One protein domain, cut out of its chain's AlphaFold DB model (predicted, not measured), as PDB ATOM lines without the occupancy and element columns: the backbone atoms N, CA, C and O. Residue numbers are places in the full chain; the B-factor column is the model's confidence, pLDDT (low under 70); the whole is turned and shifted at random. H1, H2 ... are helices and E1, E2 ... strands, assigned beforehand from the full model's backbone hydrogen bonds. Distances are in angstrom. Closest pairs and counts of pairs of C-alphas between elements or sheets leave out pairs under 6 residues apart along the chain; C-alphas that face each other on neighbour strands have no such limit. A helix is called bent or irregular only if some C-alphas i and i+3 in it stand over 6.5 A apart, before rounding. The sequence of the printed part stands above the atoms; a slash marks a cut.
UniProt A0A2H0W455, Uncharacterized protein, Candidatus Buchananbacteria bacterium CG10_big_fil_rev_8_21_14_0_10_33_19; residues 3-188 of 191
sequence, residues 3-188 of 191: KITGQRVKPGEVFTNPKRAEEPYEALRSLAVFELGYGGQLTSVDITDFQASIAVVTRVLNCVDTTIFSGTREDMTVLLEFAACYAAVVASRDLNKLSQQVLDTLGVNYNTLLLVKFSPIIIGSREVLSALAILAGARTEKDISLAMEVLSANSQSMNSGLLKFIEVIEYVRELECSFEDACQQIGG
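Overview. This is residues 3 to 188 of the 191 residues of an uncharacterized protein of Candidatus Buchananbacteria bacterium CG10_big_fil_rev_8_21_14_0_10_33_19 (UniProt A0A2H0W455). A twisted antiparallel sheet of six strands is a wall at one end, with eight helices piled on one side of it. H1, H2 and H3 pack on the sheet, H5 and H7 lie behind H1, H6 and H8 lie side by side beyond H7, and H4 sits by residues 89 to 92 of H2. The printed part has 186 residues, in the order E1 E2 E3 H1 E4 E5 E6, then H2 to H8. It is of mixed class and compact, with a radius of gyration of the C-alphas of 16.3 A and spans of 51 by 38 by 33 A.

Arrangement. E1, residues 3 to 10, and E2, residues 13 to 16, form an antiparallel hairpin, with N 8 and O 15 within hydrogen-bond range at 2.8 A. E3, residues 20 to 22, lies on the same side of E1 as E2, antiparallel to E1, with N 4 and O 20 at 2.8 A. E6, residues 63 to 72, lies on the other side of E1, antiparallel, with N 5 and O 68 at 2.9 A. E4, residues 41 to 47, E5, residues 51 to 60, and E6 form a meander, each strand the antiparallel neighbour of the one before; N 46 and O 53 are 2.9 A apart, N 56 and O 67 2.8 A. H1, residues 24 to 36, and H2, residues 73 to 93, are on the same face of this branched sheet. H2 is irregular, with C-alphas 75 and 78 7.6 A apart. H1 touches residues 75 to 82 of H2, closest at the C-alphas of Leu 28 and Leu 79, 5.5 A. H3, residues 97 to 106, is on the sheet too and forms a helical hairpin with H2, closest at C-alphas 87 and 99, 4.5 A. H4, residues 112 to 117, touches H2, closest at C-alphas 89 and 115, 6.0 A. H5, residues 125 to 136, H7, residues 158 to 174, and H1 form a bundle, three helices side by side. H5 and H7 run the same way at a shallow tilt of 13 degrees, closest at C-alphas 136 and 169, 4.6 A. H6, residues 141 to 153, touches H8, residues 179 to 187, closest at C-alphas 150 and 187, 4.8 A. Every O i to N i+4 pair is within hydrogen-bond range in H3, H5, H6 and H8; the counts are 7 of 9 in H1, 14 of 17 in H2, 12 of 13 in H7 and 0 of 2 in H4, which has 1 of 3 O i to N i+3 pairs.

Along the chain. E1 begins at C-alpha 3 (13.285, -19.123, -78.998). E6 is 29.9 A long, E5 29.6 A, H2 28.5 A and H7 25.1 A. H8 ends at C-alpha 187 (29.607, -22.636, -104.990).

Size, cuts and confidence. The C-alphas farthest apart, of Gly 12 and Asp 181, are 52.5 A apart. The printed part has no cut, and no link is long. Mean pLDDT of the printed part is 74.2; 68 residues are under 70, among them 91 to 126 and 137 to 162.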
ATOM      1  N   LYS A   3      13.179 -18.252 -80.168       98.00
ATOM      2  CA  LYS A   3      13.285 -19.123 -78.998       98.00
ATOM      3  C   LYS A   3      13.037 -20.575 -79.389       98.00
ATOM      4  O   LYS A   3      11.984 -20.901 -79.937       98.00
ATOM      5  N   ILE A   4      13.956 -21.450 -78.999       97.56
ATOM      6  CA  ILE A   4      13.895 -22.888 -79.248       97.56
ATOM      7  C   ILE A   4      13.762 -23.624 -77.917       97.56
ATOM      8  O   ILE A   4      14.567 -23.459 -76.993       97.56
ATOM      9  N   THR A   5      12.736 -24.459 -77.818       96.94
ATOM     10  CA  THR A   5      12.525 -25.359 -76.681       96.94
ATOM     11  C   THR A   5      12.361 -26.778 -77.177       96.94
ATOM     12  O   THR A   5      11.761 -26.982 -78.226       96.94
ATOM     13  N   GLY A   6      12.862 -27.753 -76.424       92.94
ATOM     14  CA  GLY A   6      12.750 -29.153 -76.803       92.94
ATOM     15  C   GLY A   6      12.379 -30.041 -75.628       92.94
ATOM     16  O   GLY A   6      12.675 -29.720 -74.476       92.94
ATOM     17  N   GLN A   7      11.761 -31.172 -75.926       92.94
ATOM     18  CA  GLN A   7      11.544 -32.245 -74.966       92.94
ATOM     19  C   GLN A   7      11.740 -33.603 -75.631       92.94
ATOM     20  O   GLN A   7      11.402 -33.783 -76.798       92.94
ATOM     21  N   ARG A   8      12.234 -34.562 -74.854       85.44
ATOM     22  CA  ARG A   8      12.312 -35.975 -75.202       85.44
ATOM     23  C   ARG A   8      11.410 -36.762 -74.271       85.44
ATOM     24  O   ARG A   8      11.633 -36.787 -73.062       85.44
ATOM     25  N   VAL A   9      10.434 -37.455 -74.836       88.62
ATOM     26  CA  VAL A   9       9.551 -38.369 -74.112       88.62
ATOM     27  C   VAL A   9      10.006 -39.802 -74.365       88.62
ATOM     28  O   VAL A   9      10.137 -40.226 -75.514       88.62
ATOM     29  N   LYS A  10      10.241 -40.547 -73.286       84.19
ATOM     30  CA  LYS A  10      10.506 -41.991 -73.270       84.19
ATOM     31  C   LYS A  10       9.455 -42.687 -72.396       84.19
ATOM     32  O   LYS A  10       8.784 -42.017 -71.610       84.19
ATOM     33  N   PRO A  11       9.293 -44.018 -72.475       82.88
ATOM     34  CA  PRO A  11       8.397 -44.732 -71.571       82.88
ATOM     35  C   PRO A  11       8.750 -44.450 -70.102       82.88
ATOM     36  O   PRO A  11       9.821 -44.825 -69.639       82.88
ATOM     37  N   GLY A  12       7.850 -43.770 -69.387       86.75
ATOM     38  CA  GLY A  12       8.018 -43.424 -67.972       86.75
ATOM     39  C   GLY A  12       8.897 -42.203 -67.673       86.75
ATOM     40  O   GLY A  12       9.020 -41.848 -66.506       86.75
ATOM     41  N   GLU A  13       9.472 -41.533 -68.680       90.75
ATOM     42  CA  GLU A  13      10.401 -40.415 -68.470       90.75
ATOM     43  C   GLU A  13      10.171 -39.265 -69.459       90.75
ATOM     44  O   GLU A  13       9.956 -39.473 -70.655       90.75
ATOM     45  N   VAL A  14      10.285 -38.031 -68.967       91.44
ATOM     46  CA  VAL A  14      10.272 -36.816 -69.789       91.44
ATOM     47  C   VAL A  14      11.526 -36.010 -69.482       91.44
ATOM     48  O   VAL A  14      11.758 -35.621 -68.339       91.44
ATOM     49  N   PHE A  15      12.327 -35.750 -70.511       88.44
ATOM     50  CA  PHE A  15      13.520 -34.915 -70.431       88.44
ATOM     51  C   PHE A  15      13.257 -33.601 -71.155       88.44
ATOM     52  O   PHE A  15      12.989 -33.594 -72.355       88.44
ATOM     53  N   THR A  16      13.358 -32.483 -70.444       92.00
ATOM     54  CA  THR A  16      13.253 -31.151 -71.049       92.00
ATOM     55  C   THR A  16      14.640 -30.678 -71.457       92.00
ATOM     56  O   THR A  16      15.536 -30.581 -70.617       92.00
ATOM     57  N   ASN A  17      14.823 -30.361 -72.737       82.75
ATOM     58  CA  ASN A  17      16.080 -29.809 -73.227       82.75
ATOM     59  C   ASN A  17      16.258 -28.367 -72.723       82.75
ATOM     60  O   ASN A  17      15.266 -27.644 -72.550       82.75
ATOM     61  N   PRO A  18      17.505 -27.908 -72.513       88.50
ATOM     62  CA  PRO A  18      17.775 -26.512 -72.205       88.50
ATOM     63  C   PRO A  18      17.154 -25.588 -73.253       88.50
ATOM     64  O   PRO A  18      17.238 -25.833 -74.457       88.50
ATOM     65  N   LYS A  19      16.525 -24.512 -72.781       94.00
ATOM     66  CA  LYS A  19      15.996 -23.470 -73.662       94.00
ATOM     67  C   LYS A  19      17.173 -22.724 -74.282       94.00
ATOM     68  O   LYS A  19      18.100 -22.357 -73.561       94.00
ATOM     69  N   ARG A  20      17.103 -22.460 -75.582       95.69
ATOM     70  CA  ARG A  20      18.076 -21.624 -76.296       95.69
ATOM     71  C   ARG A  20      17.356 -20.571 -77.126       95.69
ATOM     72  O   ARG A  20      16.165 -20.708 -77.407       95.69
ATOM     73  N   ALA A  21      18.069 -19.510 -77.469       96.31
ATOM     74  CA  ALA A  21      17.601 -18.488 -78.386       96.31
ATOM     75  C   ALA A  21      18.651 -18.322 -79.481       96.31
ATOM     76  O   ALA A  21      19.843 -18.316 -79.183       96.31
ATOM     77  N   GLU A  22      18.197 -18.227 -80.721       96.88
ATOM     78  CA  GLU A  22      19.036 -18.134 -81.913       96.88
ATOM     79  C   GLU A  22      18.550 -16.972 -82.781       96.88
ATOM     80  O   GLU A  22      17.376 -16.589 -82.723       96.88
ATOM     81  N   GLU A  23      19.459 -16.392 -83.560       96.25
ATOM     82  CA  GLU A  23      19.085 -15.460 -84.623       96.25
ATOM     83  C   GLU A  23      18.283 -16.203 -85.713       96.25
ATOM     84  O   GLU A  23      18.341 -17.437 -85.783       96.25
ATOM     85  N   PRO A  24      17.486 -15.506 -86.544       93.88
ATOM     86  CA  PRO A  24      16.578 -16.154 -87.491       93.88
ATOM     87  C   PRO A  24      17.236 -17.178 -88.432       93.88
ATOM     88  O   PRO A  24      16.678 -18.259 -88.633       93.88
ATOM     89  N   TYR A  25      18.421 -16.893 -88.979       90.44
ATOM     90  CA  TYR A  25      19.106 -17.803 -89.908       90.44
ATOM     91  C   TYR A  25      19.767 -18.994 -89.199       90.44
ATOM     92  O   TYR A  25      19.695 -20.127 -89.683       90.44
ATOM     93  N   GLU A  26      20.305 -18.799 -87.999       92.12
ATOM     94  CA  GLU A  26      20.769 -19.871 -87.120       92.12
ATOM     95  C   GLU A  26      19.616 -20.792 -86.719       92.12
ATOM     96  O   GLU A  26      19.752 -22.017 -86.765       92.12
ATOM     97  N   ALA A  27      18.452 -20.221 -86.411       95.62
ATOM     98  CA  ALA A  27      17.251 -20.983 -86.104       95.62
ATOM     99  C   ALA A  27      16.728 -21.741 -87.335       95.62
ATOM    100  O   ALA A  27      16.324 -22.900 -87.205       95.62
ATOM    101  N   LEU A  28      16.793 -21.144 -88.534       93.62
ATOM    102  CA  LEU A  28      16.507 -21.831 -89.798       93.62
ATOM    103  C   LEU A  28      17.464 -23.009 -90.010       93.62
ATOM    104  O   LEU A  28      17.021 -24.100 -90.367       93.62
ATOM    105  N   ARG A  29      18.759 -22.826 -89.741       88.81
ATOM    106  CA  ARG A  29      19.754 -23.905 -89.769       88.81
ATOM    107  C   ARG A  29      19.411 -25.008 -88.786       88.81
ATOM    108  O   ARG A  29      19.450 -26.177 -89.171       88.81
ATOM    109  N   SER A  30      19.046 -24.661 -87.558       90.25
ATOM    110  CA  SER A  30      18.610 -25.640 -86.568       90.25
ATOM    111  C   SER A  30      17.396 -26.434 -87.052       90.25
ATOM    112  O   SER A  30      17.427 -27.663 -87.039       90.25
ATOM    113  N   LEU A  31      16.372 -25.751 -87.561       92.19
ATOM    114  CA  LEU A  31      15.157 -26.364 -88.093       92.19
ATOM    115  C   LEU A  31      15.438 -27.281 -89.295       92.19
ATOM    116  O   LEU A  31      15.037 -28.445 -89.301       92.19
ATOM    117  N   ALA A  32      16.125 -26.770 -90.316       85.56
ATOM    118  CA  ALA A  32      16.329 -27.472 -91.578       85.56
ATOM    119  C   ALA A  32      17.343 -28.616 -91.452       85.56
ATOM    120  O   ALA A  32      17.082 -29.723 -91.921       85.56
ATOM    121  N   VAL A  33      18.489 -28.373 -90.809       80.25
ATOM    122  CA  VAL A  33      19.596 -29.340 -90.763       80.25
ATOM    123  C   VAL A  33      19.426 -30.331 -89.621       80.25
ATOM    124  O   VAL A  33      19.569 -31.530 -89.845       80.25
ATOM    125  N   PHE A  34      19.139 -29.859 -88.403       80.00
ATOM    126  CA  PHE A  34      19.168 -30.716 -87.211       80.00
ATOM    127  C   PHE A  34      17.827 -31.374 -86.897       80.00
ATOM    128  O   PHE A  34      17.821 -32.506 -86.423       80.00
ATOM    129  N   GLU A  35      16.708 -30.715 -87.194       85.56
ATOM    130  CA  GLU A  35      15.389 -31.298 -86.935       85.56
ATOM    131  C   GLU A  35      14.873 -32.063 -88.163       85.56
ATOM    132  O   GLU A  35      14.762 -33.290 -88.131       85.56
ATOM    133  N   LEU A  36      14.611 -31.374 -89.278       83.88
ATOM    134  CA  LEU A  36      14.041 -32.005 -90.477       83.88
ATOM    135  C   LEU A  36      15.056 -32.887 -91.219       83.88
ATOM    136  O   LEU A  36      14.714 -33.987 -91.650       83.88
ATOM    137  N   GLY A  37      16.317 -32.454 -91.316       69.44
ATOM    138  CA  GLY A  37      17.390 -33.215 -91.966       69.44
ATOM    139  C   GLY A  37      17.672 -34.580 -91.323       69.44
ATOM    140  O   GLY A  37      18.100 -35.504 -92.013       69.44
ATOM    141  N   TYR A  38      17.362 -34.742 -90.030       69.50
ATOM    142  CA  TYR A  38      17.467 -36.013 -89.295       69.50
ATOM    143  C   TYR A  38      16.156 -36.819 -89.267       69.50
ATOM    144  O   TYR A  38      16.038 -37.784 -88.512       69.50
ATOM    145  N   GLY A  39      15.178 -36.463 -90.105       70.75
ATOM    146  CA  GLY A  39      13.914 -37.189 -90.242       70.75
ATOM    147  C   GLY A  39      12.792 -36.691 -89.332       70.75
ATOM    148  O   GLY A  39      11.792 -37.392 -89.157       70.75
ATOM    149  N   GLY A  40      12.938 -35.500 -88.749       80.00
ATOM    150  CA  GLY A  40      11.847 -34.814 -88.074       80.00
ATOM    151  C   GLY A  40      10.714 -34.465 -89.035       80.00
ATOM    152  O   GLY A  40      10.919 -34.232 -90.225       80.00
ATOM    153  N   GLN A  41       9.499 -34.423 -88.505       84.19
ATOM    154  CA  GLN A  41       8.302 -34.043 -89.241       84.19
ATOM    155  C   GLN A  41       7.746 -32.750 -88.673       84.19
ATOM    156  O   GLN A  41       7.543 -32.634 -87.463       84.19
ATOM    157  N   LEU A  42       7.466 -31.787 -89.546       87.56
ATOM    158  CA  LEU A  42       6.685 -30.624 -89.157       87.56
ATOM    159  C   LEU A  42       5.279 -31.102 -88.769       87.56
ATOM    160  O   LEU A  42       4.630 -31.803 -89.540       87.56
ATOM    161  N   THR A  43       4.828 -30.747 -87.567       87.00
ATOM    162  CA  THR A  43       3.554 -31.226 -86.997       87.00
ATOM    163  C   THR A  43       2.563 -30.115 -86.687       87.00
ATOM    164  O   THR A  43       1.360 -30.361 -86.753       87.00
ATOM    165  N   SER A  44       3.037 -28.902 -86.395       89.19
ATOM    166  CA  SER A  44       2.177 -27.725 -86.278       89.19
ATOM    167  C   SER A  44       2.889 -26.460 -86.747       89.19
ATOM    168  O   SER A  44       4.110 -26.326 -86.616       89.19
ATOM    169  N   VAL A  45       2.094 -25.541 -87.292       90.50
ATOM    170  CA  VAL A  45       2.437 -24.129 -87.451       90.50
ATOM    171  C   VAL A  45       1.288 -23.347 -86.841       90.50
ATOM    172  O   VAL A  45       0.151 -23.478 -87.287       90.50
ATOM    173  N   ASP A  46       1.587 -22.544 -85.832       91.75
ATOM    174  CA  ASP A  46       0.601 -21.733 -85.129       91.75
ATOM    175  C   ASP A  46       0.979 -20.265 -85.313       91.75
ATOM    176  O   ASP A  46       2.100 -19.863 -84.997       91.75
ATOM    177  N   ILE A  47       0.061 -19.462 -85.853       91.25
ATOM    178  CA  ILE A  47       0.281 -18.035 -86.107       91.25
ATOM    179  C   ILE A  47      -0.832 -17.234 -85.441       91.25
ATOM    180  O   ILE A  47      -2.016 -17.502 -85.620       91.25
ATOM    181  N   THR A  48      -0.428 -16.227 -84.678       90.06
ATOM    182  CA  THR A  48      -1.290 -15.205 -84.075       90.06
ATOM    183  C   THR A  48      -0.839 -13.834 -84.564       90.06
ATOM    184  O   THR A  48       0.187 -13.737 -85.233       90.06
ATOM    185  N   ASP A  49      -1.542 -12.759 -84.205       83.81
ATOM    186  CA  ASP A  49      -1.222 -11.404 -84.678       83.81
ATOM    187  C   ASP A  49       0.226 -10.970 -84.394       83.81
ATOM    188  O   ASP A  49       0.826 -10.276 -85.214       83.81
ATOM    189  N   PHE A  50       0.822 -11.432 -83.288       89.25
ATOM    190  CA  PHE A  50       2.147 -10.981 -82.833       89.25
ATOM    191  C   PHE A  50       3.179 -12.094 -82.654       89.25
ATOM    192  O   PHE A  50       4.366 -11.805 -82.497       89.25
ATOM    193  N   GLN A  51       2.755 -13.356 -82.640       94.69
ATOM    194  CA  GLN A  51       3.625 -14.501 -82.376       94.69
ATOM    195  C   GLN A  51       3.395 -15.598 -83.404       94.69
ATOM    196  O   GLN A  51       2.269 -15.799 -83.866       94.69
ATOM    197  N   ALA A  52       4.453 -16.339 -83.699       95.75
ATOM    198  CA  ALA A  52       4.374 -17.553 -84.488       95.75
ATOM    199  C   ALA A  52       5.193 -18.671 -83.842       95.75
ATOM    200  O   ALA A  52       6.195 -18.413 -83.165       95.75
ATOM    201  N   SER A  53       4.778 -19.914 -84.069       96.75
ATOM    202  CA  SER A  53       5.539 -21.094 -83.678       96.75
ATOM    203  C   SER A  53       5.459 -22.220 -84.695       96.75
ATOM    204  O   SER A  53       4.449 -22.398 -85.369       96.75
ATOM    205  N   ILE A  54       6.535 -23.001 -84.768       96.56
ATOM    206  CA  ILE A  54       6.647 -24.220 -85.571       96.56
ATOM    207  C   ILE A  54       7.054 -25.357 -84.638       96.56
ATOM    208  O   ILE A  54       8.047 -25.234 -83.918       96.56
ATOM    209  N   ALA A  55       6.313 -26.465 -84.669       95.25
ATOM    210  CA  ALA A  55       6.651 -27.678 -83.936       95.25
ATOM    211  C   ALA A  55       7.126 -28.781 -84.885       95.25
ATOM    212  O   ALA A  55       6.428 -29.162 -85.831       95.25
ATOM    213  N   VAL A  56       8.293 -29.345 -84.584       91.12
ATOM    214  CA  VAL A  56       8.843 -30.524 -85.252       91.12
ATOM    215  C   VAL A  56       8.857 -31.690 -84.278       91.12
ATOM    216  O   VAL A  56       9.280 -31.547 -83.132       91.12
ATOM    217  N   VAL A  57       8.391 -32.847 -84.739       87.75
ATOM    218  CA  VAL A  57       8.446 -34.098 -83.986       87.75
ATOM    219  C   VAL A  57       9.354 -35.079 -84.702       87.75
ATOM    220  O   VAL A  57       9.132 -35.407 -85.865       87.75
ATOM    221  N   THR A  58      10.323 -35.613 -83.970       82.12
ATOM    222  CA  THR A  58      11.235 -36.647 -84.454       82.12
ATOM    223  C   THR A  58      11.025 -37.903 -83.625       82.12
ATOM    224  O   THR A  58      11.042 -37.871 -82.395       82.12
ATOM    225  N   ARG A  59      10.784 -39.038 -84.285       76.75
ATOM    226  CA  ARG A  59      10.606 -40.328 -83.607       76.75
ATOM    227  C   ARG A  59      11.857 -41.169 -83.790       76.75
ATOM    228  O   ARG A  59      12.203 -41.521 -84.912       76.75
ATOM    229  N   VAL A  60      12.504 -41.518 -82.681       70.94
ATOM    230  CA  VAL A  60      13.706 -42.357 -82.668       70.94
ATOM    231  C   VAL A  60      13.453 -43.554 -81.763       70.94
ATOM    232  O   VAL A  60      13.468 -43.435 -80.537       70.94
ATOM    233  N   LEU A  61      13.222 -44.724 -82.363       75.19
ATOM    234  CA  LEU A  61      12.836 -45.943 -81.644       75.19
ATOM    235  C   LEU A  61      11.605 -45.678 -80.748       75.19
ATOM    236  O   LEU A  61      10.555 -45.279 -81.243       75.19
ATOM    237  N   ASN A  62      11.747 -45.852 -79.433       72.88
ATOM    238  CA  ASN A  62      10.695 -45.611 -78.440       72.88
ATOM    239  C   ASN A  62      10.723 -44.183 -77.863       72.88
ATOM    240  O   ASN A  62      10.069 -43.918 -76.856       72.88
ATOM    241  N   CYS A  63      11.513 -43.282 -78.453       75.00
ATOM    242  CA  CYS A  63      11.628 -41.891 -78.031       75.00
ATOM    243  C   CYS A  63      10.853 -40.984 -78.988       75.00
ATOM    244  O   CYS A  63      10.935 -41.134 -80.210       75.00
ATOM    245  N   VAL A  64      10.138 -40.014 -78.425       84.56
ATOM    246  CA  VAL A  64       9.527 -38.917 -79.176       84.56
ATOM    247  C   VAL A  64      10.221 -37.634 -78.762       84.56
ATOM    248  O   VAL A  64      10.098 -37.202 -77.618       84.56
ATOM    249  N   ASP A  65      10.955 -37.045 -79.692       84.19
ATOM    250  CA  ASP A  65      11.538 -35.722 -79.554       84.19
ATOM    251  C   ASP A  65      10.568 -34.693 -80.135       84.19
ATOM    252  O   ASP A  65       9.989 -34.901 -81.200       84.19
ATOM    253  N   THR A  66      10.339 -33.599 -79.419       92.50
ATOM    254  CA  THR A  66       9.553 -32.458 -79.896       92.50
ATOM    255  C   THR A  66      10.380 -31.204 -79.729       92.50
ATOM    256  O   THR A  66      10.772 -30.886 -78.606       92.50
ATOM    257  N   THR A  67      10.592 -30.484 -80.821       95.25
ATOM    258  CA  THR A  67      11.293 -29.202 -80.852       95.25
ATOM    259  C   THR A  67      10.322 -28.125 -81.315       95.25
ATOM    260  O   THR A  67       9.644 -28.281 -82.328       95.25
ATOM    261  N   ILE A  68      10.237 -27.032 -80.563       97.44
ATOM    262  CA  ILE A  68       9.368 -25.892 -80.847       97.44
ATOM    263  C   ILE A  68      10.242 -24.666 -81.066       97.44
ATOM    264  O   ILE A  68      11.006 -24.282 -80.177       97.44
ATOM    265  N   PHE A  69      10.078 -24.047 -82.229       98.19
ATOM    266  CA  PHE A  69      10.614 -22.739 -82.585       98.19
ATOM    267  C   PHE A  69       9.501 -21.721 -82.383       98.19
ATOM    268  O   PHE A  69       8.386 -21.942 -82.848       98.19
ATOM    269  N   SER A  70       9.765 -20.636 -81.665       97.88
ATOM    270  CA  SER A  70       8.752 -19.633 -81.332       97.88
ATOM    271  C   SER A  70       9.361 -18.245 -81.230       97.88
ATOM    272  O   SER A  70      10.495 -18.095 -80.778       97.88
ATOM    273  N   GLY A  71       8.610 -17.220 -81.607       97.12
ATOM    274  CA  GLY A  71       9.076 -15.842 -81.537       97.12
ATOM    275  C   GLY A  71       8.037 -14.862 -82.051       97.12
ATOM    276  O   GLY A  71       6.883 -15.224 -82.307       97.12
ATOM    277  N   THR A  72       8.461 -13.611 -82.220       96.94
ATOM    278  CA  THR A  72       7.651 -12.623 -82.937       96.94
ATOM    279  C   THR A  72       7.426 -13.079 -84.379       96.94
ATOM    280  O   THR A  72       8.219 -13.847 -84.925       96.94
ATOM    281  N   ARG A  73       6.341 -12.622 -85.018       92.12
ATOM    282  CA  ARG A  73       6.114 -12.936 -86.440       92.12
ATOM    283  C   ARG A  73       7.291 -12.511 -87.314       92.12
ATOM    284  O   ARG A  73       7.664 -13.266 -88.198       92.12
ATOM    285  N   GLU A  74       7.862 -11.343 -87.028       92.44
ATOM    286  CA  GLU A  74       9.012 -10.787 -87.741       92.44
ATOM    287  C   GLU A  74      10.224 -11.721 -87.647       92.44
ATOM    288  O   GLU A  74      10.697 -12.201 -88.676       92.44
ATOM    289  N   ASP A  75      10.622 -12.101 -86.428       95.00
ATOM    290  CA  ASP A  75      11.735 -13.029 -86.184       95.00
ATOM    291  C   ASP A  75      11.519 -14.413 -86.814       95.00
ATOM    292  O   ASP A  75      12.469 -15.096 -87.193       95.00
ATOM    293  N   MET A  76      10.261 -14.848 -86.901       96.00
ATOM    294  CA  MET A  76       9.887 -16.159 -87.426       96.00
ATOM    295  C   MET A  76       9.703 -16.174 -88.946       96.00
ATOM    296  O   MET A  76       9.521 -17.256 -89.503       96.00
ATOM    297  N   THR A  77       9.749 -15.022 -89.624       92.00
ATOM    298  CA  THR A  77       9.385 -14.888 -91.049       92.00
ATOM    299  C   THR A  77      10.123 -15.895 -91.927       92.00
ATOM    300  O   THR A  77       9.484 -16.664 -92.643       92.00
ATOM    301  N   VAL A  78      11.453 -15.974 -91.818       90.44
ATOM    302  CA  VAL A  78      12.251 -16.870 -92.669       90.44
ATOM    303  C   VAL A  78      11.982 -18.355 -92.381       90.44
ATOM    304  O   VAL A  78      11.945 -19.169 -93.305       90.44
ATOM    305  N   LEU A  79      11.708 -18.722 -91.122       94.62
ATOM    306  CA  LEU A  79      11.330 -20.093 -90.761       94.62
ATOM    307  C   LEU A  79       9.934 -20.447 -91.292       94.62
ATOM    308  O   LEU A  79       9.713 -21.579 -91.722       94.62
ATOM    309  N   LEU A  80       8.993 -19.500 -91.261       90.12
ATOM    310  CA  LEU A  80       7.633 -19.685 -91.767       90.12
ATOM    311  C   LEU A  80       7.624 -19.860 -93.287       90.12
ATOM    312  O   LEU A  80       7.006 -20.792 -93.793       90.12
ATOM    313  N   GLU A  81       8.351 -19.020 -94.017       85.88
ATOM    314  CA  GLU A  81       8.476 -19.141 -95.472       85.88
ATOM    315  C   GLU A  81       9.136 -20.462 -95.875       85.88
ATOM    316  O   GLU A  81       8.663 -21.147 -96.788       85.88
ATOM    317  N   PHE A  82      10.187 -20.869 -95.153       87.69
ATOM    318  CA  PHE A  82      10.781 -22.191 -95.313       87.69
ATOM    319  C   PHE A  82       9.756 -23.306 -95.058       87.69
ATOM    320  O   PHE A  82       9.640 -24.226 -95.869       87.69
ATOM    321  N   ALA A  83       8.979 -23.219 -93.973       88.00
ATOM    322  CA  ALA A  83       7.938 -24.191 -93.653       88.00
ATOM    323  C   ALA A  83       6.869 -24.286 -94.757       88.00
ATOM    324  O   ALA A  83       6.455 -25.397 -95.081       88.00
ATOM    325  N   ALA A  84       6.479 -23.170 -95.389       80.69
ATOM    326  CA  ALA A  84       5.615 -23.166 -96.577       80.69
ATOM    327  C   ALA A  84       6.243 -23.903 -97.760       80.69
ATOM    328  O   ALA A  84       5.595 -24.763 -98.361       80.69
ATOM    329  N   CYS A  85       7.501 -23.592 -98.090       75.31
ATOM    330  CA  CYS A  85       8.220 -24.265 -99.171       75.31
ATOM    331  C   CYS A  85       8.275 -25.777 -98.920       75.31
ATOM    332  O   CYS A  85       7.937 -26.577 -99.792       75.31
ATOM    333  N   TYR A  86       8.656 -26.168 -97.704       81.19
ATOM    334  CA  TYR A  86       8.758 -27.561 -97.287       81.19
ATOM    335  C   TYR A  86       7.407 -28.271 -97.343       81.19
ATOM    336  O   TYR A  86       7.299 -29.343 -97.937       81.19
ATOM    337  N   ALA A  87       6.357 -27.644 -96.813       77.44
ATOM    338  CA  ALA A  87       4.994 -28.143 -96.885       77.44
ATOM    339  C   ALA A  87       4.545 -28.389 -98.332       77.44
ATOM    340  O   ALA A  87       4.020 -29.468 -98.600       77.44
ATOM    341  N   ALA A  88       4.787 -27.453 -99.260       70.12
ATOM    342  CA  ALA A  88       4.466 -27.616-100.683       70.12
ATOM    343  C   ALA A  88       5.218 -28.786-101.325       70.12
ATOM    344  O   ALA A  88       4.618 -29.585-102.047       70.12
ATOM    345  N   VAL A  89       6.520 -28.911-101.047       71.62
ATOM    346  CA  VAL A  89       7.339 -30.019-101.556       71.62
ATOM    347  C   VAL A  89       6.802 -31.355-101.050       71.62
ATOM    348  O   VAL A  89       6.597 -32.270-101.849       71.62
ATOM    349  N   VAL A  90       6.494 -31.460 -99.757       72.94
ATOM    350  CA  VAL A  90       5.894 -32.668 -99.177       72.94
ATOM    351  C   VAL A  90       4.501 -32.932 -99.766       72.94
ATOM    352  O   VAL A  90       4.226 -34.067-100.141       72.94
ATOM    353  N   ALA A  91       3.659 -31.904 -99.950       66.75
ATOM    354  CA  ALA A  91       2.311 -32.042-100.525       66.75
ATOM    355  C   ALA A  91       2.335 -32.593-101.956       66.75
ATOM    356  O   ALA A  91       1.480 -33.377-102.360       66.75
ATOM    357  N   SER A  92       3.331 -32.166-102.738       64.00
ATOM    358  CA  SER A  92       3.510 -32.634-104.113       64.00
ATOM    359  C   SER A  92       3.911 -34.111-104.201       64.00
ATOM    360  O   SER A  92       3.770 -34.718-105.262       64.00
ATOM    361  N   ARG A  93       4.396 -34.691-103.093       59.09
ATOM    362  CA  ARG A  93       4.715 -36.119-102.953       59.09
ATOM    363  C   ARG A  93       3.583 -36.916-102.306       59.09
ATOM    364  O   ARG A  93       3.347 -38.041-102.729       59.09
ATOM    365  N   ASP A  94       2.893 -36.328-101.331       54.03
ATOM    366  CA  ASP A  94       1.778 -36.920-100.588       54.03
ATOM    367  C   ASP A  94       0.672 -35.879-100.365       54.03
ATOM    368  O   ASP A  94       0.910 -34.832 -99.767       54.03
ATOM    369  N   LEU A  95      -0.562 -36.186-100.776       44.12
ATOM    370  CA  LEU A  95      -1.760 -35.343-100.606       44.12
ATOM    371  C   LEU A  95      -2.188 -35.222 -99.122       44.12
ATOM    372  O   LEU A  95      -3.246 -35.714 -98.727       44.12
ATOM    373  N   ASN A  96      -1.378 -34.588 -98.270       49.22
ATOM    374  CA  ASN A  96      -1.634 -34.450 -96.832       49.22
ATOM    375  C   ASN A  96      -2.228 -33.083 -96.437       49.22
ATOM    376  O   ASN A  96      -1.828 -32.030 -96.928       49.22
ATOM    377  N   LYS A  97      -3.163 -33.105 -95.470       49.91
ATOM    378  CA  LYS A  97      -3.932 -31.937 -94.981       49.91
ATOM    379  C   LYS A  97      -3.091 -30.829 -94.333       49.91
ATOM    380  O   LYS A  97      -3.448 -29.661 -94.456       49.91
ATOM    381  N   LEU A  98      -2.005 -31.180 -93.641       46.34
ATOM    382  CA  LEU A  98      -1.158 -30.206 -92.941       46.34
ATOM    383  C   LEU A  98      -0.440 -29.275 -93.929       46.34
ATOM    384  O   LEU A  98      -0.344 -28.077 -93.685       46.34
ATOM    385  N   SER A  99      -0.005 -29.807 -95.075       55.34
ATOM    386  CA  SER A  99       0.649 -29.006 -96.106       55.34
ATOM    387  C   SER A  99      -0.262 -27.909 -96.648       55.34
ATOM    388  O   SER A  99       0.181 -26.779 -96.830       55.34
ATOM    389  N   GLN A 100      -1.544 -28.225 -96.848       53.50
ATOM    390  CA  GLN A 100      -2.525 -27.256 -97.326       53.50
ATOM    391  C   GLN A 100      -2.754 -26.137 -96.302       53.50
ATOM    392  O   GLN A 100      -2.747 -24.971 -96.673       53.50
ATOM    393  N   GLN A 101      -2.853 -26.465 -95.010       50.91
ATOM    394  CA  GLN A 101      -3.012 -25.458 -93.955       50.91
ATOM    395  C   GLN A 101      -1.836 -24.479 -93.893       50.91
ATOM    396  O   GLN A 101      -2.057 -23.280 -93.741       50.91
ATOM    397  N   VAL A 102      -0.597 -24.957 -94.031       52.66
ATOM    398  CA  VAL A 102       0.588 -24.085 -94.040       52.66
ATOM    399  C   VAL A 102       0.592 -23.174 -95.275       52.66
ATOM    400  O   VAL A 102       0.876 -21.984 -95.150       52.66
ATOM    401  N   LEU A 103       0.227 -23.699 -96.447       56.38
ATOM    402  CA  LEU A 103       0.146 -22.913 -97.684       56.38
ATOM    403  C   LEU A 103      -0.957 -21.856 -97.640       56.38
ATOM    404  O   LEU A 103      -0.704 -20.705 -97.994       56.38
ATOM    405  N   ASP A 104      -2.141 -22.224 -97.151       54.75
ATOM    406  CA  ASP A 104      -3.280 -21.319 -96.997       54.75
ATOM    407  C   ASP A 104      -2.970 -20.214 -95.975       54.75
ATOM    408  O   ASP A 104      -3.294 -19.048 -96.192       54.75
ATOM    409  N   THR A 105      -2.286 -20.569 -94.884       45.53
ATOM    410  CA  THR A 105      -1.893 -19.626 -93.824       45.53
ATOM    411  C   THR A 105      -0.865 -18.608 -94.316       45.53
ATOM    412  O   THR A 105      -0.874 -17.456 -93.882       45.53
ATOM    413  N   LEU A 106       0.028 -19.016 -95.219       44.88
ATOM    414  CA  LEU A 106       1.114 -18.174 -95.719       44.88
ATOM    415  C   LEU A 106       0.799 -17.528 -97.080       44.88
ATOM    416  O   LEU A 106       1.595 -16.736 -97.575       44.88
ATOM    417  N   GLY A 107      -0.363 -17.826 -97.673       41.62
ATOM    418  CA  GLY A 107      -0.822 -17.247 -98.939       41.62
ATOM    419  C   GLY A 107       0.050 -17.605-100.146       41.62
ATOM    420  O   GLY A 107       0.092 -16.849-101.118       41.62
ATOM    421  N   VAL A 108       0.782 -18.725-100.093       47.72
ATOM    422  CA  VAL A 108       1.831 -19.020-101.077       47.72
ATOM    423  C   VAL A 108       1.325 -19.920-102.200       47.72
ATOM    424  O   VAL A 108       0.922 -21.059-101.974       47.72
ATOM    425  N   ASN A 109       1.391 -19.421-103.437       46.81
ATOM    426  CA  ASN A 109       0.935 -20.115-104.640       46.81
ATOM    427  C   ASN A 109       2.153 -20.573-105.469       46.81
ATOM    428  O   ASN A 109       2.637 -19.849-106.340       46.81
ATOM    429  N   TYR A 110       2.726 -21.738-105.145       46.31
ATOM    430  CA  TYR A 110       3.907 -22.254-105.851       46.31
ATOM    431  C   TYR A 110       3.545 -22.948-107.169       46.31
ATOM    432  O   TYR A 110       2.597 -23.727-107.254       46.31
ATOM    433  N   ASN A 111       4.369 -22.721-108.194       44.00
ATOM    434  CA  ASN A 111       4.254 -23.395-109.482       44.00
ATOM    435  C   ASN A 111       4.666 -24.874-109.352       44.00
ATOM    436  O   ASN A 111       5.834 -25.199-109.125       44.00
ATOM    437  N   THR A 112       3.696 -25.775-109.508       43.56
ATOM    438  CA  THR A 112       3.804 -27.222-109.254       43.56
ATOM    439  C   THR A 112       4.851 -27.925-110.133       43.56
ATOM    440  O   THR A 112       5.348 -28.989-109.772       43.56
ATOM    441  N   LEU A 113       5.245 -27.324-111.263       33.97
ATOM    442  CA  LEU A 113       6.214 -27.894-112.210       33.97
ATOM    443  C   LEU A 113       7.659 -27.946-111.681       33.97
ATOM    444  O   LEU A 113       8.414 -28.831-112.084       33.97
ATOM    445  N   LEU A 114       8.048 -27.046-110.769       41.72
ATOM    446  CA  LEU A 114       9.403 -27.025-110.193       41.72
ATOM    447  C   LEU A 114       9.614 -28.157-109.179       41.72
ATOM    448  O   LEU A 114      10.688 -28.750-109.117       41.72
ATOM    449  N   LEU A 115       8.562 -28.508-108.437       42.75
ATOM    450  CA  LEU A 115       8.581 -29.530-107.386       42.75
ATOM    451  C   LEU A 115       8.802 -30.944-107.948       42.75
ATOM    452  O   LEU A 115       9.492 -31.761-107.340       42.75
ATOM    453  N   VAL A 116       8.286 -31.211-109.151       38.84
ATOM    454  CA  VAL A 116       8.394 -32.515-109.829       38.84
ATOM    455  C   VAL A 116       9.822 -32.793-110.336       38.84
ATOM    456  O   VAL A 116      10.218 -33.954-110.452       38.84
ATOM    457  N   LYS A 117      10.632 -31.756-110.605       41.44
ATOM    458  CA  LYS A 117      11.965 -31.907-111.226       41.44
ATOM    459  C   LYS A 117      13.119 -32.159-110.250       41.44
ATOM    460  O   LYS A 117      14.140 -32.688-110.674       41.44
ATOM    461  N   PHE A 118      12.942 -31.934-108.948       45.69
ATOM    462  CA  PHE A 118      13.932 -32.292-107.911       45.69
ATOM    463  C   PHE A 118      13.959 -33.798-107.553       45.69
ATOM    464  O   PHE A 118      14.464 -34.219-106.511       45.69
ATOM    465  N   SER A 119      13.417 -34.652-108.425       36.47
ATOM    466  CA  SER A 119      13.209 -36.085-108.194       36.47
ATOM    467  C   SER A 119      14.466 -36.950-107.909       36.47
ATOM    468  O   SER A 119      14.277 -38.050-107.379       36.47
ATOM    469  N   PRO A 120      15.740 -36.536-108.110       38.12
ATOM    470  CA  PRO A 120      16.879 -37.404-107.782       38.12
ATOM    471  C   PRO A 120      17.827 -36.896-106.662       38.12
ATOM    472  O   PRO A 120      19.005 -36.713-106.932       38.12
ATOM    473  N   ILE A 121      17.396 -36.721-105.392       42.16
ATOM    474  CA  ILE A 121      18.324 -36.306-104.284       42.16
ATOM    475  C   ILE A 121      18.158 -37.081-102.949       42.16
ATOM    476  O   ILE A 121      17.801 -36.530-101.944       42.16
ATOM    477  N   ILE A 122      18.305 -38.408-102.913       35.59
ATOM    478  CA  ILE A 122      18.231 -39.353-101.743       35.59
ATOM    479  C   ILE A 122      17.515 -38.916-100.402       35.59
ATOM    480  O   ILE A 122      18.032 -38.133 -99.625       35.59
ATOM    481  N   ILE A 123      16.335 -39.515-100.142       37.34
ATOM    482  CA  ILE A 123      15.475 -39.645 -98.920       37.34
ATOM    483  C   ILE A 123      15.746 -38.730 -97.691       37.34
ATOM    484  O   ILE A 123      16.787 -38.819 -97.049       37.34
ATOM    485  N   GLY A 124      14.738 -37.926 -97.307       45.47
ATOM    486  CA  GLY A 124      14.676 -37.085 -96.095       45.47
ATOM    487  C   GLY A 124      15.310 -35.703 -96.273       45.47
ATOM    488  O   GLY A 124      14.726 -34.681 -95.923       45.47
ATOM    489  N   SER A 125      16.479 -35.673 -96.912       60.38
ATOM    490  CA  SER A 125      17.171 -34.440 -97.304       60.38
ATOM    491  C   SER A 125      16.643 -33.820 -98.606       60.38
ATOM    492  O   SER A 125      16.891 -32.638 -98.840       60.38
ATOM    493  N   ARG A 126      15.867 -34.564 -99.421       65.06
ATOM    494  CA  ARG A 126      15.244 -34.071-100.674       65.06
ATOM    495  C   ARG A 126      14.365 -32.874-100.410       65.06
ATOM    496  O   ARG A 126      14.508 -31.836-101.041       65.06
ATOM    497  N   GLU A 127      13.423 -33.065 -99.500       72.69
ATOM    498  CA  GLU A 127      12.326 -32.139 -99.294       72.69
ATOM    499  C   GLU A 127      12.833 -30.850 -98.649       72.69
ATOM    500  O   GLU A 127      12.467 -29.758 -99.079       72.69
ATOM    501  N   VAL A 128      13.750 -30.983 -97.685       73.88
ATOM    502  CA  VAL A 128      14.442 -29.858 -97.042       73.88
ATOM    503  C   VAL A 128      15.248 -29.075 -98.068       73.88
ATOM    504  O   VAL A 128      15.150 -27.853 -98.129       73.88
ATOM    505  N   LEU A 129      16.015 -29.764 -98.910       70.06
ATOM    506  CA  LEU A 129      16.843 -29.107 -99.905       70.06
ATOM    507  C   LEU A 129      16.017 -28.391-100.979       70.06
ATOM    508  O   LEU A 129      16.277 -27.229-101.274       70.06
ATOM    509  N   SER A 130      15.011 -29.055-101.549       69.88
ATOM    510  CA  SER A 130      14.113 -28.421-102.515       69.88
ATOM    511  C   SER A 130      13.425 -27.204-101.906       69.88
ATOM    512  O   SER A 130      13.319 -26.174-102.565       69.88
ATOM    513  N   ALA A 131      13.012 -27.286-100.639       75.12
ATOM    514  CA  ALA A 131      12.426 -26.161 -99.930       75.12
ATOM    515  C   ALA A 131      13.412 -25.000 -99.753       75.12
ATOM    516  O   ALA A 131      13.042 -23.859-100.015       75.12
ATOM    517  N   LEU A 132      14.664 -25.277 -99.374       76.62
ATOM    518  CA  LEU A 132      15.709 -24.256 -99.261       76.62
ATOM    519  C   LEU A 132      16.039 -23.621-100.618       76.62
ATOM    520  O   LEU A 132      16.123 -22.402-100.703       76.62
ATOM    521  N   ALA A 133      16.163 -24.406-101.691       71.25
ATOM    522  CA  ALA A 133      16.418 -23.877-103.032       71.25
ATOM    523  C   ALA A 133      15.267 -22.979-103.519       71.25
ATOM    524  O   ALA A 133      15.493 -21.904-104.074       71.25
ATOM    525  N   ILE A 134      14.015 -23.375-103.263       73.62
ATOM    526  CA  ILE A 134      12.844 -22.542-103.559       73.62
ATOM    527  C   ILE A 134      12.864 -21.272-102.703       73.62
ATOM    528  O   ILE A 134      12.622 -20.182-103.227       73.62
ATOM    529  N   LEU A 135      13.182 -21.369-101.415       77.50
ATOM    530  CA  LEU A 135      13.276 -20.199-100.545       77.50
ATOM    531  C   LEU A 135      14.362 -19.221-101.010       77.50
ATOM    532  O   LEU A 135      14.135 -18.013-101.008       77.50
ATOM    533  N   ALA A 136      15.491 -19.753-101.477       71.56
ATOM    534  CA  ALA A 136      16.619 -19.004-102.023       71.56
ATOM    535  C   ALA A 136      16.301 -18.289-103.346       71.56
ATOM    536  O   ALA A 136      17.046 -17.410-103.761       71.56
ATOM    537  N   GLY A 137      15.197 -18.648-104.009       69.06
ATOM    538  CA  GLY A 137      14.766 -17.997-105.244       69.06
ATOM    539  C   GLY A 137      14.908 -18.843-106.504       69.06
ATOM    540  O   GLY A 137      14.716 -18.305-107.588       69.06
ATOM    541  N   ALA A 138      15.157 -20.154-106.408       69.25
ATOM    542  CA  ALA A 138      15.141 -21.020-107.585       69.25
ATOM    543  C   ALA A 138      13.732 -21.069-108.206       69.25
ATOM    544  O   ALA A 138      12.762 -21.488-107.561       69.25
ATOM    545  N   ARG A 139      13.590 -20.606-109.452       67.69
ATOM    546  CA  ARG A 139      12.305 -20.517-110.178       67.69
ATOM    547  C   ARG A 139      12.359 -21.124-111.580       67.69
ATOM    548  O   ARG A 139      11.311 -21.279-112.204       67.69
ATOM    549  N   THR A 140      13.541 -21.469-112.081       64.69
ATOM    550  CA  THR A 140      13.765 -21.947-113.451       64.69
ATOM    551  C   THR A 140      14.572 -23.245-113.483       64.69
ATOM    552  O   THR A 140      15.183 -23.640-112.494       64.69
ATOM    553  N   GLU A 141      14.614 -23.922-114.634       58.72
ATOM    554  CA  GLU A 141      15.478 -25.101-114.820       58.72
ATOM    555  C   GLU A 141      16.965 -24.776-114.664       58.72
ATOM    556  O   GLU A 141      17.716 -25.591-114.135       58.72
ATOM    557  N   LYS A 142      17.381 -23.574-115.082       67.81
ATOM    558  CA  LYS A 142      18.751 -23.089-114.902       67.81
ATOM    559  C   LYS A 142      19.106 -23.005-113.415       67.81
ATOM    560  O   LYS A 142      20.166 -23.478-113.017       67.81
ATOM    561  N   ASP A 143      18.189 -22.489-112.597       63.97
ATOM    562  CA  ASP A 143      18.381 -22.390-111.146       63.97
ATOM    563  C   ASP A 143      18.488 -23.769-110.490       63.97
ATOM    564  O   ASP A 143      19.273 -23.963-109.566       63.97
ATOM    565  N   ILE A 144      17.724 -24.749-110.981       62.19
ATOM    566  CA  ILE A 144      17.806 -26.135-110.503       62.19
ATOM    567  C   ILE A 144      19.186 -26.724-110.818       62.19
ATOM    568  O   ILE A 144      19.778 -27.369-109.956       62.19
ATOM    569  N   SER A 145      19.725 -26.491-112.017       64.31
ATOM    570  CA  SER A 145      21.072 -26.952-112.376       64.31
ATOM    571  C   SER A 145      22.149 -26.317-111.493       64.31
ATOM    572  O   SER A 145      22.963 -27.041-110.926       64.31
ATOM    573  N   LEU A 146      22.092 -24.998-111.280       67.00
ATOM    574  CA  LEU A 146      22.999 -24.287-110.368       67.00
ATOM    575  C   LEU A 146      22.898 -24.822-108.935       67.00
ATOM    576  O   LEU A 146      23.907 -25.058-108.270       67.00
ATOM    577  N   ALA A 147      21.677 -25.090-108.473       66.94
ATOM    578  CA  ALA A 147      21.443 -25.675-107.164       66.94
ATOM    579  C   ALA A 147      22.104 -27.059-107.014       66.94
ATOM    580  O   ALA A 147      22.702 -27.366-105.981       66.94
ATOM    581  N   MET A 148      22.026 -27.889-108.058       64.50
ATOM    582  CA  MET A 148      22.676 -29.201-108.102       64.50
ATOM    583  C   MET A 148      24.202 -29.097-108.141       64.50
ATOM    584  O   MET A 148      24.882 -29.903-107.503       64.50
ATOM    585  N   GLU A 149      24.747 -28.101-108.838       69.25
ATOM    586  CA  GLU A 149      26.189 -27.849-108.889       69.25
ATOM    587  C   GLU A 149      26.737 -27.487-107.507       69.25
ATOM    588  O   GLU A 149      27.684 -28.132-107.049       69.25
ATOM    589  N   VAL A 150      26.081 -26.568-106.784       66.38
ATOM    590  CA  VAL A 150      26.441 -26.208-105.399       66.38
ATOM    591  C   VAL A 150      26.463 -27.445-104.497       66.38
ATOM    592  O   VAL A 150      27.371 -27.598-103.678       66.38
ATOM    593  N   LEU A 151      25.522 -28.377-104.666       64.44
ATOM    594  CA  LEU A 151      25.501 -29.616-103.882       64.44
ATOM    595  C   LEU A 151      26.610 -30.577-104.249       64.44
ATOM    596  O   LEU A 151      27.237 -31.152-103.361       64.44
ATOM    597  N   SER A 152      26.843 -30.754-105.546       63.88
ATOM    598  CA  SER A 152      27.891 -31.636-106.044       63.88
ATOM    599  C   SER A 152      29.277 -31.164-105.597       63.88
ATOM    600  O   SER A 152      30.087 -31.979-105.164       63.88
ATOM    601  N   ALA A 153      29.513 -29.848-105.585       64.94
ATOM    602  CA  ALA A 153      30.756 -29.245-105.116       64.94
ATOM    603  C   ALA A 153      30.961 -29.405-103.598       64.94
ATOM    604  O   ALA A 153      32.091 -29.390-103.117       64.94
ATOM    605  N   ASN A 154      29.876 -29.598-102.838       62.22
ATOM    606  CA  ASN A 154      29.880 -29.645-101.375       62.22
ATOM    607  C   ASN A 154      29.434 -31.008-100.815       62.22
ATOM    608  O   ASN A 154      28.999 -31.106 -99.663       62.22
ATOM    609  N   SER A 155      29.588 -32.079-101.601       55.44
ATOM    610  CA  SER A 155      29.082 -33.425-101.301       55.44
ATOM    611  C   SER A 155      29.847 -34.182-100.205       55.44
ATOM    612  O   SER A 155      29.624 -35.379-100.028       55.44
ATOM    613  N   GLN A 156      30.763 -33.530 -99.475       55.81
ATOM    614  CA  GLN A 156      31.542 -34.173 -98.408       55.81
ATOM    615  C   GLN A 156      30.647 -34.712 -97.280       55.81
ATOM    616  O   GLN A 156      30.980 -35.715 -96.652       55.81
ATOM    617  N   SER A 157      29.490 -34.086 -97.042       55.16
ATOM    618  CA  SER A 157      28.425 -34.612 -96.187       55.16
ATOM    619  C   SER A 157      27.055 -34.056 -96.605       55.16
ATOM    620  O   SER A 157      26.952 -32.981 -97.186       55.16
ATOM    621  N   MET A 158      25.969 -34.753 -96.271       54.91
ATOM    622  CA  MET A 158      24.606 -34.269 -96.547       54.91
ATOM    623  C   MET A 158      24.315 -32.920 -95.857       54.91
ATOM    624  O   MET A 158      23.646 -32.056 -96.418       54.91
ATOM    625  N   ASN A 159      24.899 -32.703 -94.674       60.84
ATOM    626  CA  ASN A 159      24.747 -31.465 -93.914       60.84
ATOM    627  C   ASN A 159      25.520 -30.292 -94.534       60.84
ATOM    628  O   ASN A 159      25.055 -29.162 -94.438       60.84
ATOM    629  N   SER A 160      26.658 -30.523 -95.202       63.84
ATOM    630  CA  SER A 160      27.416 -29.432 -95.836       63.84
ATOM    631  C   SER A 160      26.667 -28.805 -97.010       63.84
ATOM    632  O   SER A 160      26.706 -27.589 -97.161       63.84
ATOM    633  N   GLY A 161      25.917 -29.597 -97.782       63.34
ATOM    634  CA  GLY A 161      25.057 -29.076 -98.848       63.34
ATOM    635  C   GLY A 161      23.919 -28.189 -98.330       63.34
ATOM    636  O   GLY A 161      23.694 -27.102 -98.855       63.34
ATOM    637  N   LEU A 162      23.236 -28.616 -97.260       68.00
ATOM    638  CA  LEU A 162      22.144 -27.845 -96.649       68.00
ATOM    639  C   LEU A 162      22.634 -26.524 -96.044       68.00
ATOM    640  O   LEU A 162      21.984 -25.496 -96.210       68.00
ATOM    641  N   LEU A 163      23.798 -26.538 -95.385       70.38
ATOM    642  CA  LEU A 163      24.406 -25.329 -94.822       70.38
ATOM    643  C   LEU A 163      24.712 -24.288 -95.896       70.38
ATOM    644  O   LEU A 163      24.410 -23.115 -95.707       70.38
ATOM    645  N   LYS A 164      25.230 -24.722 -97.048       71.38
ATOM    646  CA  LYS A 164      25.543 -23.822 -98.162       71.38
ATOM    647  C   LYS A 164      24.309 -23.153 -98.749       71.38
ATOM    648  O   LYS A 164      24.381 -21.997 -99.138       71.38
ATOM    649  N   PHE A 165      23.163 -23.828 -98.767       69.81
ATOM    650  CA  PHE A 165      21.923 -23.185 -99.203       69.81
ATOM    651  C   PHE A 165      21.413 -22.132 -98.233       69.81
ATOM    652  O   PHE A 165      20.846 -21.139 -98.671       69.81
ATOM    653  N   ILE A 166      21.614 -22.335 -96.934       74.81
ATOM    654  CA  ILE A 166      21.259 -21.326 -95.937       74.81
ATOM    655  C   ILE A 166      22.144 -20.092 -96.119       74.81
ATOM    656  O   ILE A 166      21.606 -18.992 -96.161       74.81
ATOM    657  N   GLU A 167      23.444 -20.285 -96.368       78.50
ATOM    658  CA  GLU A 167      24.345 -19.189 -96.748       78.50
ATOM    659  C   GLU A 167      23.866 -18.486 -98.032       78.50
ATOM    660  O   GLU A 167      23.857 -17.264 -98.081       78.50
ATOM    661  N   VAL A 168      23.410 -19.220 -99.059       76.50
ATOM    662  CA  VAL A 168      22.853 -18.619-100.292       76.50
ATOM    663  C   VAL A 168      21.605 -17.785 -99.995       76.50
ATOM    664  O   VAL A 168      21.473 -16.691-100.535       76.50
ATOM    665  N   ILE A 169      20.695 -18.266 -99.143       79.06
ATOM    666  CA  ILE A 169      19.482 -17.523 -98.764       79.06
ATOM    667  C   ILE A 169      19.852 -16.228 -98.041       79.06
ATOM    668  O   ILE A 169      19.308 -15.175 -98.370       79.06
ATOM    669  N   GLU A 170      20.767 -16.313 -97.076       82.00
ATOM    670  CA  GLU A 170      21.289 -15.163 -96.340       82.00
ATOM    671  C   GLU A 170      21.915 -14.152 -97.311       82.00
ATOM    672  O   GLU A 170      21.531 -12.987 -97.323       82.00
ATOM    673  N   TYR A 171      22.755 -14.612 -98.244       80.12
ATOM    674  CA  TYR A 171      23.411 -13.766 -99.246       80.12
ATOM    675  C   TYR A 171      22.426 -13.074-100.202       80.12
ATOM    676  O   TYR A 171      22.535 -11.875-100.453       80.12
ATOM    677  N   VAL A 172      21.437 -13.806-100.725       78.75
ATOM    678  CA  VAL A 172      20.397 -13.257-101.618       78.75
ATOM    679  C   VAL A 172      19.581 -12.181-100.907       78.75
ATOM    680  O   VAL A 172      19.246 -11.162-101.510       78.75
ATOM    681  N   ARG A 173      19.251 -12.393 -99.630       78.50
ATOM    682  CA  ARG A 173      18.337 -11.520 -98.886       78.50
ATOM    683  C   ARG A 173      19.020 -10.326 -98.245       78.50
ATOM    684  O   ARG A 173      18.452  -9.243 -98.270       78.50
ATOM    685  N   GLU A 174      20.203 -10.513 -97.676       79.69
ATOM    686  CA  GLU A 174      20.923  -9.430 -97.004       79.69
ATOM    687  C   GLU A 174      21.673  -8.529 -97.985       79.69
ATOM    688  O   GLU A 174      21.828  -7.338 -97.722       79.69
ATOM    689  N   LEU A 175      22.116  -9.072 -99.125       75.94
ATOM    690  CA  LEU A 175      22.873  -8.319-100.133       75.94
ATOM    691  C   LEU A 175      22.060  -8.001-101.393       75.94
ATOM    692  O   LEU A 175      22.629  -7.494-102.359       75.94
ATOM    693  N   GLU A 176      20.758  -8.309-101.394       75.50
ATOM    694  CA  GLU A 176      19.820  -8.068-102.504       75.50
ATOM    695  C   GLU A 176      20.353  -8.542-103.876       75.50
ATOM    696  O   GLU A 176      20.152  -7.897-104.907       75.50
ATOM    697  N   CYS A 177      21.062  -9.673-103.900       76.62
ATOM    698  CA  CYS A 177      21.670 -10.218-105.115       76.62
ATOM    699  C   CYS A 177      20.810 -11.319-105.751       76.62
ATOM    700  O   CYS A 177      19.892 -11.862-105.131       76.62
ATOM    701  N   SER A 178      21.073 -11.651-107.018       80.38
ATOM    702  CA  SER A 178      20.329 -12.723-107.677       80.38
ATOM    703  C   SER A 178      20.735 -14.098-107.129       80.38
ATOM    704  O   SER A 178      21.869 -14.304-106.694       80.38
ATOM    705  N   PHE A 179      19.816 -15.068-107.188       75.81
ATOM    706  CA  PHE A 179      20.106 -16.460-106.822       75.81
ATOM    707  C   PHE A 179      21.315 -17.018-107.592       75.81
ATOM    708  O   PHE A 179      22.144 -17.723-107.022       75.81
ATOM    709  N   GLU A 180      21.448 -16.656-108.871       77.06
ATOM    710  CA  GLU A 180      22.581 -17.049-109.710       77.06
ATOM    711  C   GLU A 180      23.908 -16.491-109.182       77.06
ATOM    712  O   GLU A 180      24.863 -17.254-109.022       77.06
ATOM    713  N   ASP A 181      23.955 -15.198-108.846       79.38
ATOM    714  CA  ASP A 181      25.164 -14.555-108.318       79.38
ATOM    715  C   ASP A 181      25.588 -15.177-106.980       79.38
ATOM    716  O   ASP A 181      26.765 -15.482-106.767       79.38
ATOM    717  N   ALA A 182      24.620 -15.426-106.092       79.88
ATOM    718  CA  ALA A 182      24.871 -16.061-104.804       79.88
ATOM    719  C   ALA A 182      25.394 -17.500-104.965       79.88
ATOM    720  O   ALA A 182      26.364 -17.888-104.307       79.88
ATOM    721  N   CYS A 183      24.814 -18.289-105.877       72.88
ATOM    722  CA  CYS A 183      25.291 -19.640-106.173       72.88
ATOM    723  C   CYS A 183      26.706 -19.655-106.766       72.88
ATOM    724  O   CYS A 183      27.497 -20.521-106.394       72.88
ATOM    725  N   GLN A 184      27.055 -18.712-107.645       77.81
ATOM    726  CA  GLN A 184      28.404 -18.624-108.218       77.81
ATOM    727  C   GLN A 184      29.453 -18.269-107.159       77.81
ATOM    728  O   GLN A 184      30.512 -18.902-107.095       77.81
ATOM    729  N   GLN A 185      29.148 -17.308-106.282       76.56
ATOM    730  CA  GLN A 185      30.068 -16.901-105.220       76.56
ATOM    731  C   GLN A 185      30.268 -17.984-104.154       76.56
ATOM    732  O   GLN A 185      31.402 -18.248-103.756       76.56
ATOM    733  N   ILE A 186      29.189 -18.635-103.711       72.00
ATOM    734  CA  ILE A 186      29.236 -19.625-102.621       72.00
ATOM    735  C   ILE A 186      29.649 -21.010-103.131       72.00
ATOM    736  O   ILE A 186      30.343 -21.752-102.433       72.00
ATOM    737  N   GLY A 187      29.258 -21.367-104.355       59.84
ATOM    738  CA  GLY A 187      29.607 -22.636-104.990       59.84
ATOM    739  C   GLY A 187      31.053 -22.710-105.484       59.84
ATOM    740  O   GLY A 187      31.522 -23.800-105.805       59.84
ATOM    741  N   GLY A 188      31.766 -21.579-105.567       55.78
ATOM    742  CA  GLY A 188      33.093 -21.514-106.190       55.78
ATOM    743  C   GLY A 188      33.072 -21.821-107.693       55.78
ATOM    744  O   GLY A 188      34.115 -22.129-108.274       55.78
TER     745      GLY A 188